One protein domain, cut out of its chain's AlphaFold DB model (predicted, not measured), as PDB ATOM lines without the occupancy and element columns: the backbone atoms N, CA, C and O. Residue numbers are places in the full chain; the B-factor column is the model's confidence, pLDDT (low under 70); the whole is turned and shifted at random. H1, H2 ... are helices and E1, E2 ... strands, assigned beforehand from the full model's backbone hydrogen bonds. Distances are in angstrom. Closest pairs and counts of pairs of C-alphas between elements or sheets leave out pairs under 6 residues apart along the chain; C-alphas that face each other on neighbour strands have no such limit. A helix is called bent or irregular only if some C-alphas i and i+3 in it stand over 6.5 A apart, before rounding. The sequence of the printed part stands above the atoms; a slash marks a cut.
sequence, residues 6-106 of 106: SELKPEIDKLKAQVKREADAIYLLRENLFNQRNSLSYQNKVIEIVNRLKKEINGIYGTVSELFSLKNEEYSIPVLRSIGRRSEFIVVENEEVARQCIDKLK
ATOM      1  N   SER A   6     -26.055  48.472   6.759       72.06
ATOM      2  CA  SER A   6     -25.568  48.961   5.464       72.06
ATOM      3  C   SER A   6     -24.132  48.536   5.134       72.06
ATOM      4  O   SER A   6     -23.804  48.406   3.960       72.06
ATOM      5  N   GLU A   7     -23.291  48.306   6.144       75.62
ATOM      6  CA  GLU A   7     -21.879  47.921   5.990       75.62
ATOM      7  C   GLU A   7     -21.718  46.396   5.920       75.62
ATOM      8  O   GLU A   7     -20.897  45.890   5.161       75.62
ATOM      9  N   LEU A   8     -22.571  45.651   6.631       80.94
ATOM     10  CA  LEU A   8     -22.569  44.182   6.644       80.94
ATOM     11  C   LEU A   8     -23.126  43.554   5.355       80.94
ATOM     12  O   LEU A   8     -22.683  42.485   4.940       80.94
ATOM     13  N   LYS A   9     -24.099  44.193   4.697       86.62
ATOM     14  CA  LYS A   9     -24.732  43.668   3.475       86.62
ATOM     15  C   LYS A   9     -23.750  43.413   2.310       86.62
ATOM     16  O   LYS A   9     -23.765  42.300   1.784       86.62
ATOM     17  N   PRO A  10     -22.882  44.364   1.909       87.31
ATOM     18  CA  PRO A  10     -21.920  44.124   0.832       87.31
ATOM     19  C   PRO A  10     -20.883  43.053   1.192       87.31
ATOM     20  O   PRO A  10     -20.440  42.308   0.318       87.31
ATOM     21  N   GLU A  11     -20.518  42.934   2.470       89.19
ATOM     22  CA  GLU A  11     -19.594  41.902   2.943       89.19
ATOM     23  C   GLU A  11     -20.224  40.503   2.867       89.19
ATOM     24  O   GLU A  11     -19.599  39.566   2.364       89.19
ATOM     25  N   ILE A  12     -21.502  40.375   3.241       89.00
ATOM     26  CA  ILE A  12     -22.292  39.146   3.078       89.00
ATOM     27  C   ILE A  12     -22.403  38.751   1.600       89.00
ATOM     28  O   ILE A  12     -22.243  37.577   1.263       89.00
ATOM     29  N   ASP A  13     -22.661  39.702   0.704       92.12
ATOM     30  CA  ASP A  13     -22.788  39.414  -0.729       92.12
ATOM     31  C   ASP A  13     -21.444  39.004  -1.351       92.12
ATOM     32  O   ASP A  13     -21.384  38.072  -2.161       92.12
ATOM     33  N   LYS A  14     -20.342  39.617  -0.906       93.88
ATOM     34  CA  LYS A  14     -18.982  39.224  -1.298       93.88
ATOM     35  C   LYS A  14     -18.644  37.809  -0.823       93.88
ATOM     36  O   LYS A  14     -18.139  37.012  -1.616       93.88
ATOM     37  N   LEU A  15     -18.963  37.480   0.431       93.75
ATOM     38  CA  LEU A  15     -18.783  36.138   0.990       93.75
ATOM     39  C   LEU A  15     -19.617  35.099   0.230       93.75
ATOM     40  O   LEU A  15     -19.088  34.057  -0.143       93.75
ATOM     41  N   LYS A  16     -20.879  35.394  -0.103       94.69
ATOM     42  CA  LYS A  16     -21.718  34.504  -0.927       94.69
ATOM     43  C   LYS A  16     -21.117  34.249  -2.307       94.69
ATOM     44  O   LYS A  16     -21.089  33.109  -2.766       94.69
ATOM     45  N   ALA A  17     -20.617  35.293  -2.967       94.75
ATOM     46  CA  ALA A  17     -19.963  35.157  -4.265       94.75
ATOM     47  C   ALA A  17     -18.664  34.341  -4.175       94.75
ATOM     48  O   ALA A  17     -18.331  33.596  -5.097       94.75
ATOM     49  N   GLN A  18     -17.919  34.462  -3.076       95.75
ATOM     50  CA  GLN A  18     -16.737  33.643  -2.832       95.75
ATOM     51  C   GLN A  18     -17.102  32.175  -2.593       95.75
ATOM     52  O   GLN A  18     -16.576  31.318  -3.297       95.75
ATOM     53  N   VAL A  19     -18.059  31.895  -1.705       96.31
ATOM     54  CA  VAL A  19     -18.546  30.532  -1.435       96.31
ATOM     55  C   VAL A  19     -19.026  29.856  -2.717       96.31
ATOM     56  O   VAL A  19     -18.700  28.698  -2.958       96.31
ATOM     57  N   LYS A  20     -19.747  30.580  -3.582       96.31
ATOM     58  CA  LYS A  20     -20.182  30.048  -4.879       96.31
ATOM     59  C   LYS A  20     -18.997  29.665  -5.772       96.31
ATOM     60  O   LYS A  20     -18.966  28.558  -6.294       96.31
ATOM     61  N   ARG A  21     -18.008  30.555  -5.913       95.56
ATOM     62  CA  ARG A  21     -16.805  30.287  -6.720       95.56
ATOM     63  C   ARG A  21     -16.016  29.090  -6.195       95.56
ATOM     64  O   ARG A  21     -15.550  28.276  -6.984       95.56
ATOM     65  N   GLU A  22     -15.873  28.978  -4.879       95.44
ATOM     66  CA  GLU A  22     -15.193  27.844  -4.254       95.44
ATOM     67  C   GLU A  22     -15.977  26.539  -4.442       95.44
ATOM     68  O   GLU A  22     -15.376  25.512  -4.745       95.44
ATOM     69  N   ALA A  23     -17.310  26.571  -4.346       95.69
ATOM     70  CA  ALA A  23     -18.152  25.407  -4.613       95.69
ATOM     71  C   ALA A  23     -18.010  24.910  -6.063       95.69
ATOM     72  O   ALA A  23     -17.815  23.711  -6.281       95.69
ATOM     73  N   ASP A  24     -18.028  25.824  -7.037       96.06
ATOM     74  CA  ASP A  24     -17.823  25.499  -8.452       96.06
ATOM     75  C   ASP A  24     -16.415  24.914  -8.689       96.06
ATOM     76  O   ASP A  24     -16.253  23.903  -9.376       96.06
ATOM     77  N   ALA A  25     -15.386  25.490  -8.057       95.62
ATOM     78  CA  ALA A  25     -14.016  24.980  -8.139       95.62
ATOM     79  C   ALA A  25     -13.873  23.573  -7.532       95.62
ATOM     80  O   ALA A  25     -13.226  22.706  -8.122       95.62
ATOM     81  N   ILE A  26     -14.504  23.316  -6.380       96.69
ATOM     82  CA  ILE A  26     -14.520  21.994  -5.737       96.69
ATOM     83  C   ILE A  26     -15.208  20.964  -6.634       96.69
ATOM     84  O   ILE A  26     -14.742  19.825  -6.717       96.69
ATOM     85  N   TYR A  27     -16.298  21.340  -7.304       94.69
ATOM     86  CA  TYR A  27     -16.999  20.458  -8.231       94.69
ATOM     87  C   TYR A  27     -16.087  20.014  -9.383       94.69
ATOM     88  O   TYR A  27     -15.880  18.815  -9.576       94.69
ATOM     89  N   LEU A  28     -15.458  20.970 -10.073       94.50
ATOM     90  CA  LEU A  28     -14.534  20.690 -11.177       94.50
ATOM     91  C   LEU A  28     -13.327  19.860 -10.723       94.50
ATOM     92  O   LEU A  28     -12.886  18.942 -11.416       94.50
ATOM     93  N   LEU A  29     -12.793  20.147  -9.533       94.38
ATOM     94  CA  LEU A  29     -11.677  19.387  -8.978       94.38
ATOM     95  C   LEU A  29     -12.070  17.931  -8.695       94.38
ATOM     96  O   LEU A  29     -11.302  17.018  -8.997       94.38
ATOM     97  N   ARG A  30     -13.270  17.694  -8.150       93.31
ATOM     98  CA  ARG A  30     -13.789  16.338  -7.912       93.31
ATOM     99  C   ARG A  30     -13.959  15.559  -9.209       93.31
ATOM    100  O   ARG A  30     -13.603  14.384  -9.245       93.31
ATOM    101  N   GLU A  31     -14.463  16.201 -10.256       91.44
ATOM    102  CA  GLU A  31     -14.610  15.580 -11.573       91.44
ATOM    103  C   GLU A  31     -13.246  15.169 -12.155       91.44
ATOM    104  O   GLU A  31     -13.052  14.017 -12.549       91.44
ATOM    105  N   ASN A  32     -12.259  16.068 -12.112       90.00
ATOM    106  CA  ASN A  32     -10.897  15.773 -12.561       90.00
ATOM    107  C   ASN A  32     -10.260  14.619 -11.777       90.00
ATOM    108  O   ASN A  32      -9.688  13.709 -12.380       90.00
ATOM    109  N   LEU A  33     -10.394  14.615 -10.448       90.00
ATOM    110  CA  LEU A  33      -9.881  13.535  -9.601       90.00
ATOM    111  C   LEU A  33     -10.560  12.196  -9.901       90.00
ATOM    112  O   LEU A  33      -9.898  11.158  -9.914       90.00
ATOM    113  N   PHE A  34     -11.868  12.199 -10.161       87.44
ATOM    114  CA  PHE A  34     -12.600  10.995 -10.544       87.44
ATOM    115  C   PHE A  34     -12.082  10.421 -11.870       87.44
ATOM    116  O   PHE A  34     -11.777   9.228 -11.955       87.44
ATOM    117  N   ASN A  35     -11.894  11.274 -12.879       82.12
ATOM    118  CA  ASN A  35     -11.358  10.876 -14.180       82.12
ATOM    119  C   ASN A  35      -9.920  10.341 -14.073       82.12
ATOM    120  O   ASN A  35      -9.613   9.274 -14.612       82.12
ATOM    121  N   GLN A  36      -9.058  11.021 -13.311       84.25
ATOM    122  CA  GLN A  36      -7.691  10.564 -13.043       84.25
ATOM    123  C   GLN A  36      -7.671   9.206 -12.336       84.25
ATOM    124  O   GLN A  36      -6.928   8.311 -12.739       84.25
ATOM    125  N   ARG A  37      -8.519   9.013 -11.319       81.88
ATOM    126  CA  ARG A  37      -8.621   7.742 -10.592       81.88
ATOM    127  C   ARG A  37      -9.025   6.590 -11.509       81.88
ATOM    128  O   ARG A  37      -8.440   5.512 -11.412       81.88
ATOM    129  N   ASN A  38      -9.998   6.802 -12.393       75.62
ATOM    130  CA  ASN A  38     -10.428   5.774 -13.340       75.62
ATOM    131  C   ASN A  38      -9.311   5.416 -14.329       75.62
ATOM    132  O   ASN A  38      -9.074   4.233 -14.572       75.62
ATOM    133  N   SER A  39      -8.576   6.416 -14.828       77.44
ATOM    134  CA  SER A  39      -7.413   6.199 -15.696       77.44
ATOM    135  C   SER A  39      -6.322   5.388 -14.992       77.44
ATOM    136  O   SER A  39      -5.837   4.403 -15.541       77.44
ATOM    137  N   LEU A  40      -5.976   5.742 -13.750       78.56
ATOM    138  CA  LEU A  40      -4.980   5.016 -12.952       78.56
ATOM    139  C   LEU A  40      -5.417   3.580 -12.650       78.56
ATOM    140  O   LEU A  40      -4.615   2.653 -12.726       78.56
ATOM    141  N   SER A  41      -6.699   3.370 -12.335       78.81
ATOM    142  CA  SER A  41      -7.234   2.026 -12.109       78.81
ATOM    143  C   SER A  41      -7.141   1.158 -13.361       78.81
ATOM    144  O   SER A  41      -6.809  -0.022 -13.253       78.81
ATOM    145  N   TYR A  42      -7.410   1.731 -14.536       77.19
ATOM    146  CA  TYR A  42      -7.255   1.033 -15.806       77.19
ATOM    147  C   TYR A  42      -5.790   0.672 -16.071       77.19
ATOM    148  O   TYR A  42      -5.495  -0.491 -16.339       77.19
ATOM    149  N   GLN A  43      -4.867   1.621 -15.900       77.44
ATOM    150  CA  GLN A  43      -3.442   1.362 -16.109       77.44
ATOM    151  C   GLN A  43      -2.886   0.299 -15.160       77.44
ATOM    152  O   GLN A  43      -2.184  -0.604 -15.608       77.44
ATOM    153  N   ASN A  44      -3.271   0.322 -13.882       80.25
ATOM    154  CA  ASN A  44      -2.861  -0.711 -12.928       80.25
ATOM    155  C   ASN A  44      -3.335  -2.109 -13.350       80.25
ATOM    156  O   ASN A  44      -2.568  -3.064 -13.257       80.25
ATOM    157  N   LYS A  45      -4.566  -2.231 -13.869       82.19
ATOM    158  CA  LYS A  45      -5.074  -3.506 -14.400       82.19
ATOM    159  C   LYS A  45      -4.280  -3.971 -15.615       82.19
ATOM    160  O   LYS A  45      -3.956  -5.150 -15.705       82.19
ATOM    161  N   VAL A  46      -3.958  -3.067 -16.543       81.00
ATOM    162  CA  VAL A  46      -3.146  -3.400 -17.724       81.00
ATOM    163  C   VAL A  46      -1.767  -3.896 -17.294       81.00
ATOM    164  O   VAL A  46      -1.346  -4.956 -17.745       81.00
ATOM    165  N   ILE A  47      -1.101  -3.198 -16.372       82.75
ATOM    166  CA  ILE A  47       0.214  -3.591 -15.846       82.75
ATOM    167  C   ILE A  47       0.153  -4.969 -15.177       82.75
ATOM    168  O   ILE A  47       1.009  -5.818 -15.423       82.75
ATOM    169  N   GLU A  48      -0.865  -5.226 -14.353       85.81
ATOM    170  CA  GLU A  48      -1.052  -6.522 -13.695       85.81
ATOM    171  C   GLU A  48      -1.238  -7.653 -14.716       85.81
ATOM    172  O   GLU A  48      -0.579  -8.692 -14.626       85.81
ATOM    173  N   ILE A  49      -2.082  -7.429 -15.728       86.94
ATOM    174  CA  ILE A  49      -2.331  -8.387 -16.807       86.94
ATOM    175  C   ILE A  49      -1.054  -8.647 -17.609       86.94
ATOM    176  O   ILE A  49      -0.709  -9.804 -17.833       86.94
ATOM    177  N   VAL A  50      -0.332  -7.598 -18.011       86.44
ATOM    178  CA  VAL A  50       0.925  -7.719 -18.762       86.44
ATOM    179  C   VAL A  50       1.955  -8.497 -17.953       86.44
ATOM    180  O   VAL A  50       2.576  -9.415 -18.479       86.44
ATOM    181  N   ASN A  51       2.102  -8.197 -16.662       87.81
ATOM    182  CA  ASN A  51       3.029  -8.911 -15.786       87.81
ATOM    183  C   ASN A  51       2.641 -10.377 -15.589       87.81
ATOM    184  O   ASN A  51       3.521 -11.230 -15.493       87.81
ATOM    185  N   ARG A  52       1.342 -10.689 -15.533       89.69
ATOM    186  CA  ARG A  52       0.861 -12.074 -15.506       89.69
ATOM    187  C   ARG A  52       1.198 -12.792 -16.813       89.69
ATOM    188  O   ARG A  52       1.794 -13.860 -16.771       89.69
ATOM    189  N   LEU A  53       0.890 -12.183 -17.958       89.62
ATOM    190  CA  LEU A  53       1.180 -12.761 -19.270       89.62
ATOM    191  C   LEU A  53       2.686 -12.975 -19.478       89.62
ATOM    192  O   LEU A  53       3.072 -14.046 -19.929       89.62
ATOM    193  N   LYS A  54       3.541 -12.026 -19.068       89.38
ATOM    194  CA  LYS A  54       5.012 -12.150 -19.131       89.38
ATOM    195  C   LYS A  54       5.557 -13.355 -18.348       89.38
ATOM    196  O   LYS A  54       6.639 -13.833 -18.665       89.38
ATOM    197  N   LYS A  55       4.849 -13.836 -17.317       90.44
ATOM    198  CA  LYS A  55       5.244 -15.034 -16.550       90.44
ATOM    199  C   LYS A  55       4.848 -16.340 -17.237       90.44
ATOM    200  O   LYS A  55       5.434 -17.374 -16.937       90.44
ATOM    201  N   GLU A  56       3.833 -16.303 -18.094       90.31
ATOM    202  CA  GLU A  56       3.250 -17.489 -18.726       90.31
ATOM    203  C   GLU A  56       3.685 -17.665 -20.185       90.31
ATOM    204  O   GLU A  56       3.725 -18.789 -20.677       90.31
ATOM    205  N   ILE A  57       3.986 -16.566 -20.878       91.31
ATOM    206  CA  ILE A  57       4.255 -16.530 -22.314       91.31
ATOM    207  C   ILE A  57       5.599 -15.841 -22.547       91.31
ATOM    208  O   ILE A  57       5.790 -14.670 -22.206       91.31
ATOM    209  N   ASN A  58       6.524 -16.564 -23.178       92.00
ATOM    210  CA  ASN A  58       7.779 -15.994 -23.657       92.00
ATOM    211  C   ASN A  58       7.539 -15.152 -24.921       92.00
ATOM    212  O   ASN A  58       6.648 -15.448 -25.713       92.00
ATOM    213  N   GLY A  59       8.346 -14.106 -25.111       92.44
ATOM    214  CA  GLY A  59       8.238 -13.216 -26.273       92.44
ATOM    215  C   GLY A  59       7.357 -11.979 -26.055       92.44
ATOM    216  O   GLY A  59       7.024 -11.296 -27.017       92.44
ATOM    217  N   ILE A  60       6.984 -11.657 -24.809       94.00
ATOM    218  CA  ILE A  60       6.327 -10.387 -24.450       94.00
ATOM    219  C   ILE A  60       7.375  -9.398 -23.932       94.00
ATOM    220  O   ILE A  60       7.946  -9.596 -22.860       94.00
ATOM    221  N   TYR A  61       7.583  -8.292 -24.644       91.94
ATOM    222  CA  TYR A  61       8.589  -7.295 -24.264       91.94
ATOM    223  C   TYR A  61       8.051  -6.278 -23.250       91.94
ATOM    224  O   TYR A  61       8.740  -5.921 -22.294       91.94
ATOM    225  N   GLY A  62       6.789  -5.869 -23.382       89.12
ATOM    226  CA  GLY A  62       6.166  -4.879 -22.501       89.12
ATOM    227  C   GLY A  62       5.240  -3.938 -23.242       89.12
ATOM    228  O   GLY A  62       4.869  -4.202 -24.384       89.12
ATOM    229  N   THR A  63       4.847  -2.856 -22.579       90.44
ATOM    230  CA  THR A  63       4.059  -1.800 -23.225       90.44
ATOM    231  C   THR A  63       4.945  -0.907 -24.089       90.44
ATOM    232  O   THR A  63       6.136  -0.766 -23.819       90.44
ATOM    233  N   VAL A  64       4.389  -0.253 -25.113       90.50
ATOM    234  CA  VAL A  64       5.144   0.700 -25.946       90.50
ATOM    235  C   VAL A  64       5.822   1.765 -25.077       90.50
ATOM    236  O   VAL A  64       6.992   2.056 -25.295       90.50
ATOM    237  N   SER A  65       5.144   2.290 -24.050       88.25
ATOM    238  CA  SER A  65       5.722   3.268 -23.111       88.25
ATOM    239  C   SER A  65       6.929   2.772 -22.310       88.25
ATOM    240  O   SER A  65       7.740   3.593 -21.899       88.25
ATOM    241  N   GLU A  66       7.063   1.466 -22.075       87.75
ATOM    242  CA  GLU A  66       8.211   0.891 -21.351       87.75
ATOM    243  C   GLU A  66       9.459   0.765 -22.235       87.75
ATOM    244  O   GLU A  66      10.569   0.643 -21.722       87.75
ATOM    245  N   LEU A  67       9.286   0.762 -23.559       90.25
ATOM    246  CA  LEU A  67      10.333   0.364 -24.505       90.25
ATOM    247  C   LEU A  67      11.101   1.533 -25.114       90.25
ATOM    248  O   LEU A  67      12.075   1.313 -25.835       90.25
ATOM    249  N   PHE A  68      10.694   2.771 -24.846       87.75
ATOM    250  CA  PHE A  68      11.432   3.946 -25.286       87.75
ATOM    251  C   PHE A  68      11.618   4.940 -24.148       87.75
ATOM    252  O   PHE A  68      10.796   5.066 -23.245       87.75
ATOM    253  N   SER A  69      12.701   5.702 -24.239       88.00
ATOM    254  CA  SER A  69      12.929   6.889 -23.430       88.00
ATOM    255  C   SER A  69      13.237   8.062 -24.351       88.00
ATOM    256  O   SER A  69      13.838   7.912 -25.421       88.00
ATOM    257  N   LEU A  70      12.777   9.246 -23.964       88.50
ATOM    258  CA  LEU A  70      13.025  10.465 -24.721       88.50
ATOM    259  C   LEU A  70      14.286  11.132 -24.182       88.50
ATOM    260  O   LEU A  70      14.402  11.372 -22.986       88.50
ATOM    261  N   LYS A  71      15.231  11.430 -25.079       88.94
ATOM    262  CA  LYS A  71      16.487  12.106 -24.715       88.94
ATOM    263  C   LYS A  71      16.285  13.574 -24.345       88.94
ATOM    264  O   LYS A  71      17.048  14.101 -23.549       88.94
ATOM    265  N   ASN A  72      15.301  14.231 -24.956       91.31
ATOM    266  CA  ASN A  72      14.939  15.610 -24.654       91.31
ATOM    267  C   ASN A  72      13.503  15.632 -24.110       91.31
ATOM    268  O   ASN A  72      12.560  15.229 -24.799       91.31
ATOM    269  N   GLU A  73      13.365  16.098 -22.869       88.38
ATOM    270  CA  GLU A  73      12.097  16.187 -22.145       88.38
ATOM    271  C   GLU A  73      11.099  17.148 -22.800       88.38
ATOM    272  O   GLU A  73       9.895  16.937 -22.679       88.38
ATOM    273  N   GLU A  74      11.554  18.140 -23.570       91.81
ATOM    274  CA  GLU A  74      10.676  19.072 -24.294       91.81
ATOM    275  C   GLU A  74       9.747  18.344 -25.279       91.81
ATOM    276  O   GLU A  74       8.618  18.772 -25.525       91.81
ATOM    277  N   TYR A  75      10.188  17.197 -25.806       91.44
ATOM    278  CA  TYR A  75       9.389  16.369 -26.708       91.44
ATOM    279  C   TYR A  75       8.498  15.356 -25.986       91.44
ATOM    280  O   TYR A  75       7.696  14.698 -26.647       91.44
ATOM    281  N   SER A  76       8.568  15.257 -24.654       86.62
ATOM    282  CA  SER A  76       7.728  14.365 -23.843       86.62
ATOM    283  C   SER A  76       6.248  14.516 -24.175       86.62
ATOM    284  O   SER A  76       5.602  13.574 -24.640       86.62
ATOM    285  N   ILE A  77       5.725  15.732 -24.017       87.12
ATOM    286  CA  ILE A  77       4.300  16.005 -24.206       87.12
ATOM    287  C   ILE A  77       3.885  15.815 -25.675       87.12
ATOM    288  O   ILE A  77       2.916  15.087 -25.910       87.12
ATOM    289  N   PRO A  78       4.577  16.396 -26.678       91.06
ATOM    290  CA  PRO A  78       4.237  16.175 -28.082       91.06
ATOM    291  C   PRO A  78       4.245  14.698 -28.487       91.06
ATOM    292  O   PRO A  78       3.310  14.249 -29.149       91.06
ATOM    293  N   VAL A  79       5.251  13.923 -28.069       88.56
ATOM    294  CA  VAL A  79       5.375  12.505 -28.438       88.56
ATOM    295  C   VAL A  79       4.287  11.674 -27.766       88.56
ATOM    296  O   VAL A  79       3.577  10.938 -28.451       88.56
ATOM    297  N   LEU A  80       4.082  11.838 -26.456       85.56
ATOM    298  CA  LEU A  80       3.021  11.130 -25.736       85.56
ATOM    299  C   LEU A  80       1.638  11.458 -26.310       85.56
ATOM    300  O   LEU A  80       0.815  10.560 -26.494       85.56
ATOM    301  N   ARG A  81       1.394  12.724 -26.675       88.44
ATOM    302  CA  ARG A  81       0.134  13.154 -27.296       88.44
ATOM    303  C   ARG A  81      -0.069  12.555 -28.690       88.44
ATOM    304  O   ARG A  81      -1.193  12.195 -29.028       88.44
ATOM    305  N   SER A  82       1.003  12.434 -29.471       90.56
ATOM    306  CA  SER A  82       0.992  11.818 -30.807       90.56
ATOM    307  C   SER A  82       0.674  10.323 -30.754       90.56
ATOM    308  O   SER A  82      -0.127   9.816 -31.540       90.56
ATOM    309  N   ILE A  83       1.297   9.611 -29.813       89.75
ATOM    310  CA  ILE A  83       1.099   8.172 -29.616       89.75
ATOM    311  C   ILE A  83      -0.316   7.903 -29.074       89.75
ATOM    312  O   ILE A  83      -1.006   6.986 -29.537       89.75
ATOM    313  N   GLY A  84      -0.765   8.726 -28.121       88.25
ATOM    314  CA  GLY A  84      -2.065   8.593 -27.473       88.25
ATOM    315  C   GLY A  84      -2.219   7.225 -26.809       88.25
ATOM    316  O   GLY A  84      -1.284   6.712 -26.207       88.25
ATOM    317  N   ARG A  85      -3.384   6.589 -26.977       86.00
ATOM    318  CA  ARG A  85      -3.694   5.272 -26.379       86.00
ATOM    319  C   ARG A  85      -2.773   4.134 -26.833       86.00
ATOM    320  O   ARG A  85      -2.744   3.090 -26.195       86.00
ATOM    321  N   ARG A  86      -2.029   4.309 -27.932       90.06
ATOM    322  CA  ARG A  86      -1.104   3.283 -28.436       90.06
ATOM    323  C   ARG A  86       0.111   3.088 -27.526       90.06
ATOM    324  O   ARG A  86       0.815   2.102 -27.688       90.06
ATOM    325  N   SER A  87       0.351   3.991 -26.573       88.25
ATOM    326  CA  SER A  87       1.423   3.848 -25.581       88.25
ATOM    327  C   SER A  87       1.209   2.623 -24.690       88.25
ATOM    328  O   SER A  87       2.175   2.005 -24.257       88.25
ATOM    329  N   GLU A  88      -0.051   2.236 -24.484       86.75
ATOM    330  CA  GLU A  88      -0.462   1.094 -23.665       86.75
ATOM    331  C   GLU A  88      -0.457  -0.231 -24.446       86.75
ATOM    332  O   GLU A  88      -0.774  -1.279 -23.886       86.75
ATOM    333  N   PHE A  89      -0.128  -0.218 -25.745       90.88
ATOM    334  CA  PHE A  89      -0.106  -1.439 -26.551       90.88
ATOM    335  C   PHE A  89       1.051  -2.339 -26.132       90.88
ATOM    336  O   PHE A  89       2.137  -1.862 -25.816       90.88
ATOM    337  N   ILE A  90       0.809  -3.647 -26.161       91.56
ATOM    338  CA  ILE A  90       1.800  -4.657 -25.798       91.56
ATOM    339  C   ILE A  90       2.612  -5.008 -27.043       91.56
ATOM    340  O   ILE A  90       2.048  -5.365 -28.077       91.56
ATOM    341  N   VAL A  91       3.932  -4.921 -26.934       93.25
ATOM    342  CA  VAL A  91       4.866  -5.339 -27.978       93.25
ATOM    343  C   VAL A  91       5.286  -6.779 -27.717       93.25
ATOM    344  O   VAL A  91       5.707  -7.135 -26.609       93.25
ATOM    345  N   VAL A  92       5.166  -7.600 -28.754       95.62
ATOM    346  CA  VAL A  92       5.446  -9.036 -28.734       95.62
ATOM    347  C   VAL A  92       6.377  -9.416 -29.881       95.62
ATOM    348  O   VAL A  92       6.507  -8.674 -30.851       95.62
ATOM    349  N   GLU A  93       7.025 -10.568 -29.757       96.19
ATOM    350  CA  GLU A  93       8.014 -11.080 -30.709       96.19
ATOM    351  C   GLU A  93       7.431 -11.366 -32.097       96.19
ATOM    352  O   GLU A  93       8.040 -11.026 -33.109       96.19
ATOM    353  N   ASN A  94       6.249 -11.980 -32.160       96.88
ATOM    354  CA  ASN A  94       5.611 -12.370 -33.414       96.88
ATOM    355  C   ASN A  94       4.082 -12.508 -33.263       96.88
ATOM    356  O   ASN A  94       3.521 -12.390 -32.170       96.88
ATOM    357  N   GLU A  95       3.395 -12.755 -34.382       96.62
ATOM    358  CA  GLU A  95       1.932 -12.894 -34.426       96.62
ATOM    359  C   GLU A  95       1.422 -14.104 -33.625       96.62
ATOM    360  O   GLU A  95       0.333 -14.064 -33.054       96.62
ATOM    361  N   GLU A  96       2.205 -15.181 -33.545       96.38
ATOM    362  CA  GLU A  96       1.819 -16.377 -32.799       96.38
ATOM    363  C   GLU A  96       1.725 -16.088 -31.296       96.38
ATOM    364  O   GLU A  96       0.713 -16.410 -30.670       96.38
ATOM    365  N   VAL A  97       2.717 -15.385 -30.739       95.38
ATOM    366  CA  VAL A  97       2.699 -14.905 -29.349       95.38
ATOM    367  C   VAL A  97       1.504 -13.978 -29.110       95.38
ATOM    368  O   VAL A  97       0.827 -14.097 -28.086       95.38
ATOM    369  N   ALA A  98       1.181 -13.096 -30.064       94.50
ATOM    370  CA  ALA A  98       0.000 -12.233 -29.970       94.50
ATOM    371  C   ALA A  98      -1.296 -13.054 -29.857       94.50
ATOM    372  O   ALA A  98      -2.146 -12.761 -29.015       94.50
ATOM    373  N   ARG A  99      -1.434 -14.107 -30.672       95.38
ATOM    374  CA  ARG A  99      -2.599 -15.000 -30.651       95.38
ATOM    375  C   ARG A  99      -2.720 -15.733 -29.316       95.38
ATOM    376  O   ARG A  99      -3.796 -15.721 -28.726       95.38
ATOM    377  N   GLN A 100      -1.612 -16.266 -28.796       94.31
ATOM    378  CA  GLN A 100      -1.573 -16.905 -27.474       94.31
ATOM    379  C   GLN A 100      -2.007 -15.943 -26.358       94.31
ATOM    380  O   GLN A 100      -2.777 -16.322 -25.476       94.31
ATOM    381  N   CYS A 101      -1.561 -14.683 -26.414       92.06
ATOM    382  CA  CYS A 101      -1.986 -13.656 -25.462       92.06
ATOM    383  C   CYS A 101      -3.495 -13.397 -25.547       92.06
ATOM    384  O   CYS A 101      -4.160 -13.330 -24.517       92.06
ATOM    385  N   ILE A 102      -4.042 -13.268 -26.759       92.38
ATOM    386  CA  ILE A 102      -5.477 -13.036 -26.975       92.38
ATOM    387  C   ILE A 102      -6.303 -14.197 -26.417       92.38
ATOM    388  O   ILE A 102      -7.297 -13.960 -25.736       92.38
ATOM    389  N   ASP A 103      -5.889 -15.438 -26.661       93.25
ATOM    390  CA  ASP A 103      -6.626 -16.617 -26.202       93.25
ATOM    391  C   ASP A 103      -6.590 -16.783 -24.676       93.25
ATOM    392  O   ASP A 103      -7.543 -17.289 -24.097       93.25
ATOM    393  N   LYS A 104      -5.544 -16.289 -24.002       89.69
ATOM    394  CA  LYS A 104      -5.459 -16.228 -22.531       89.69
ATOM    395  C   LYS A 104      -6.294 -15.112 -21.894       89.69
ATOM    396  O   LYS A 104      -6.486 -15.122 -20.678       89.69
ATOM    397  N   LEU A 105      -6.703 -14.115 -22.677       87.19
ATOM    398  CA  LEU A 105      -7.470 -12.954 -22.210       87.19
ATOM    399  C   LEU A 105      -8.973 -13.059 -22.486       87.19
ATOM    400  O   LEU A 105      -9.729 -12.270 -21.917       87.19
ATOM    401  N   LYS A 106      -9.382 -13.977 -23.366       82.75
ATOM    402  CA  LYS A 106     -10.785 -14.346 -23.590       82.75
ATOM    403  C   LYS A 106     -11.333 -15.142 -22.411       82.75
ATOM    404  O   LYS A 106     -12.526 -14.927 -22.109       82.75
TER     405      LYS A 106
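AT A GLANCE: This is residues 6 to 106 of the 106 residues of the protein "Chromosome assembly-like protein" of Candidatus Parvarchaeum acidiphilum ARMAN-4 (UniProt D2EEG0). One very long helix, H1, sticks out as an arm with its residues 6 to 42, and a small head sits at its other end: the short two-strand sheet E1 E2, H3, and the last part of H2. Residues 71 to 78, of which 73 to 78 belong to H2, stick out from the head. The printed part has 101 residues with three named helices and two named strands, in the order H1, E1, H2, E2, H3; the sheet is antiparallel and the class is mostly helix. The whole is extended, with a radius of gyration of the C-alphas of 23.4 A, and spans 80 by 36 by 17 A, the arm making the length.

HOW THE PARTS SIT: H1, residues 6 to 56, touches no helix. E1, residues 60 to 63, follows after a tight link; its closest C-alphas to H1 are those of Lys 54 and Ile 60, 5.8 A apart. H2, residues 73 to 88, is irregular, with C-alphas 82 and 85 9.2 A apart and a kink of 78 degrees near residue 82. H2 is close to H1 but not clearly touching, the closest C-alphas being those of Val 46 and Glu 88, 7.9 A. E2, residues 90 to 92, is the antiparallel neighbour of E1 at 155 degrees; N 91 and O 62, 2.8 A, are within hydrogen-bond range. H3, residues 95 to 105, is close to H1 but not clearly touching, at a steep tilt of 62 degrees, opposite ways; the closest C-alphas are those of Leu 53 and Cys 101, 7.0 A. H2 and H3 are apart. Every O i to N i+4 pair is within range in H3, 45 of 47 in H1 and 6 of 12 in H2.

IN THESE COORDINATES: H1 begins at C-alpha 6, (-25.568, 48.961, 5.464), and is 76.4 A long. E1 measures 9.0 A, H2 19.7 A, E2 6.4 A and H3 15.4 A, ending at C-alpha 105, (-7.470, -12.954, -22.210).

THE WHOLE: The C-alphas of Ser 6 and Glu 96 are the two farthest apart, 80.5 A. The printed part has no cut, no link is long, and no printed residue is under 70 in pLDDT.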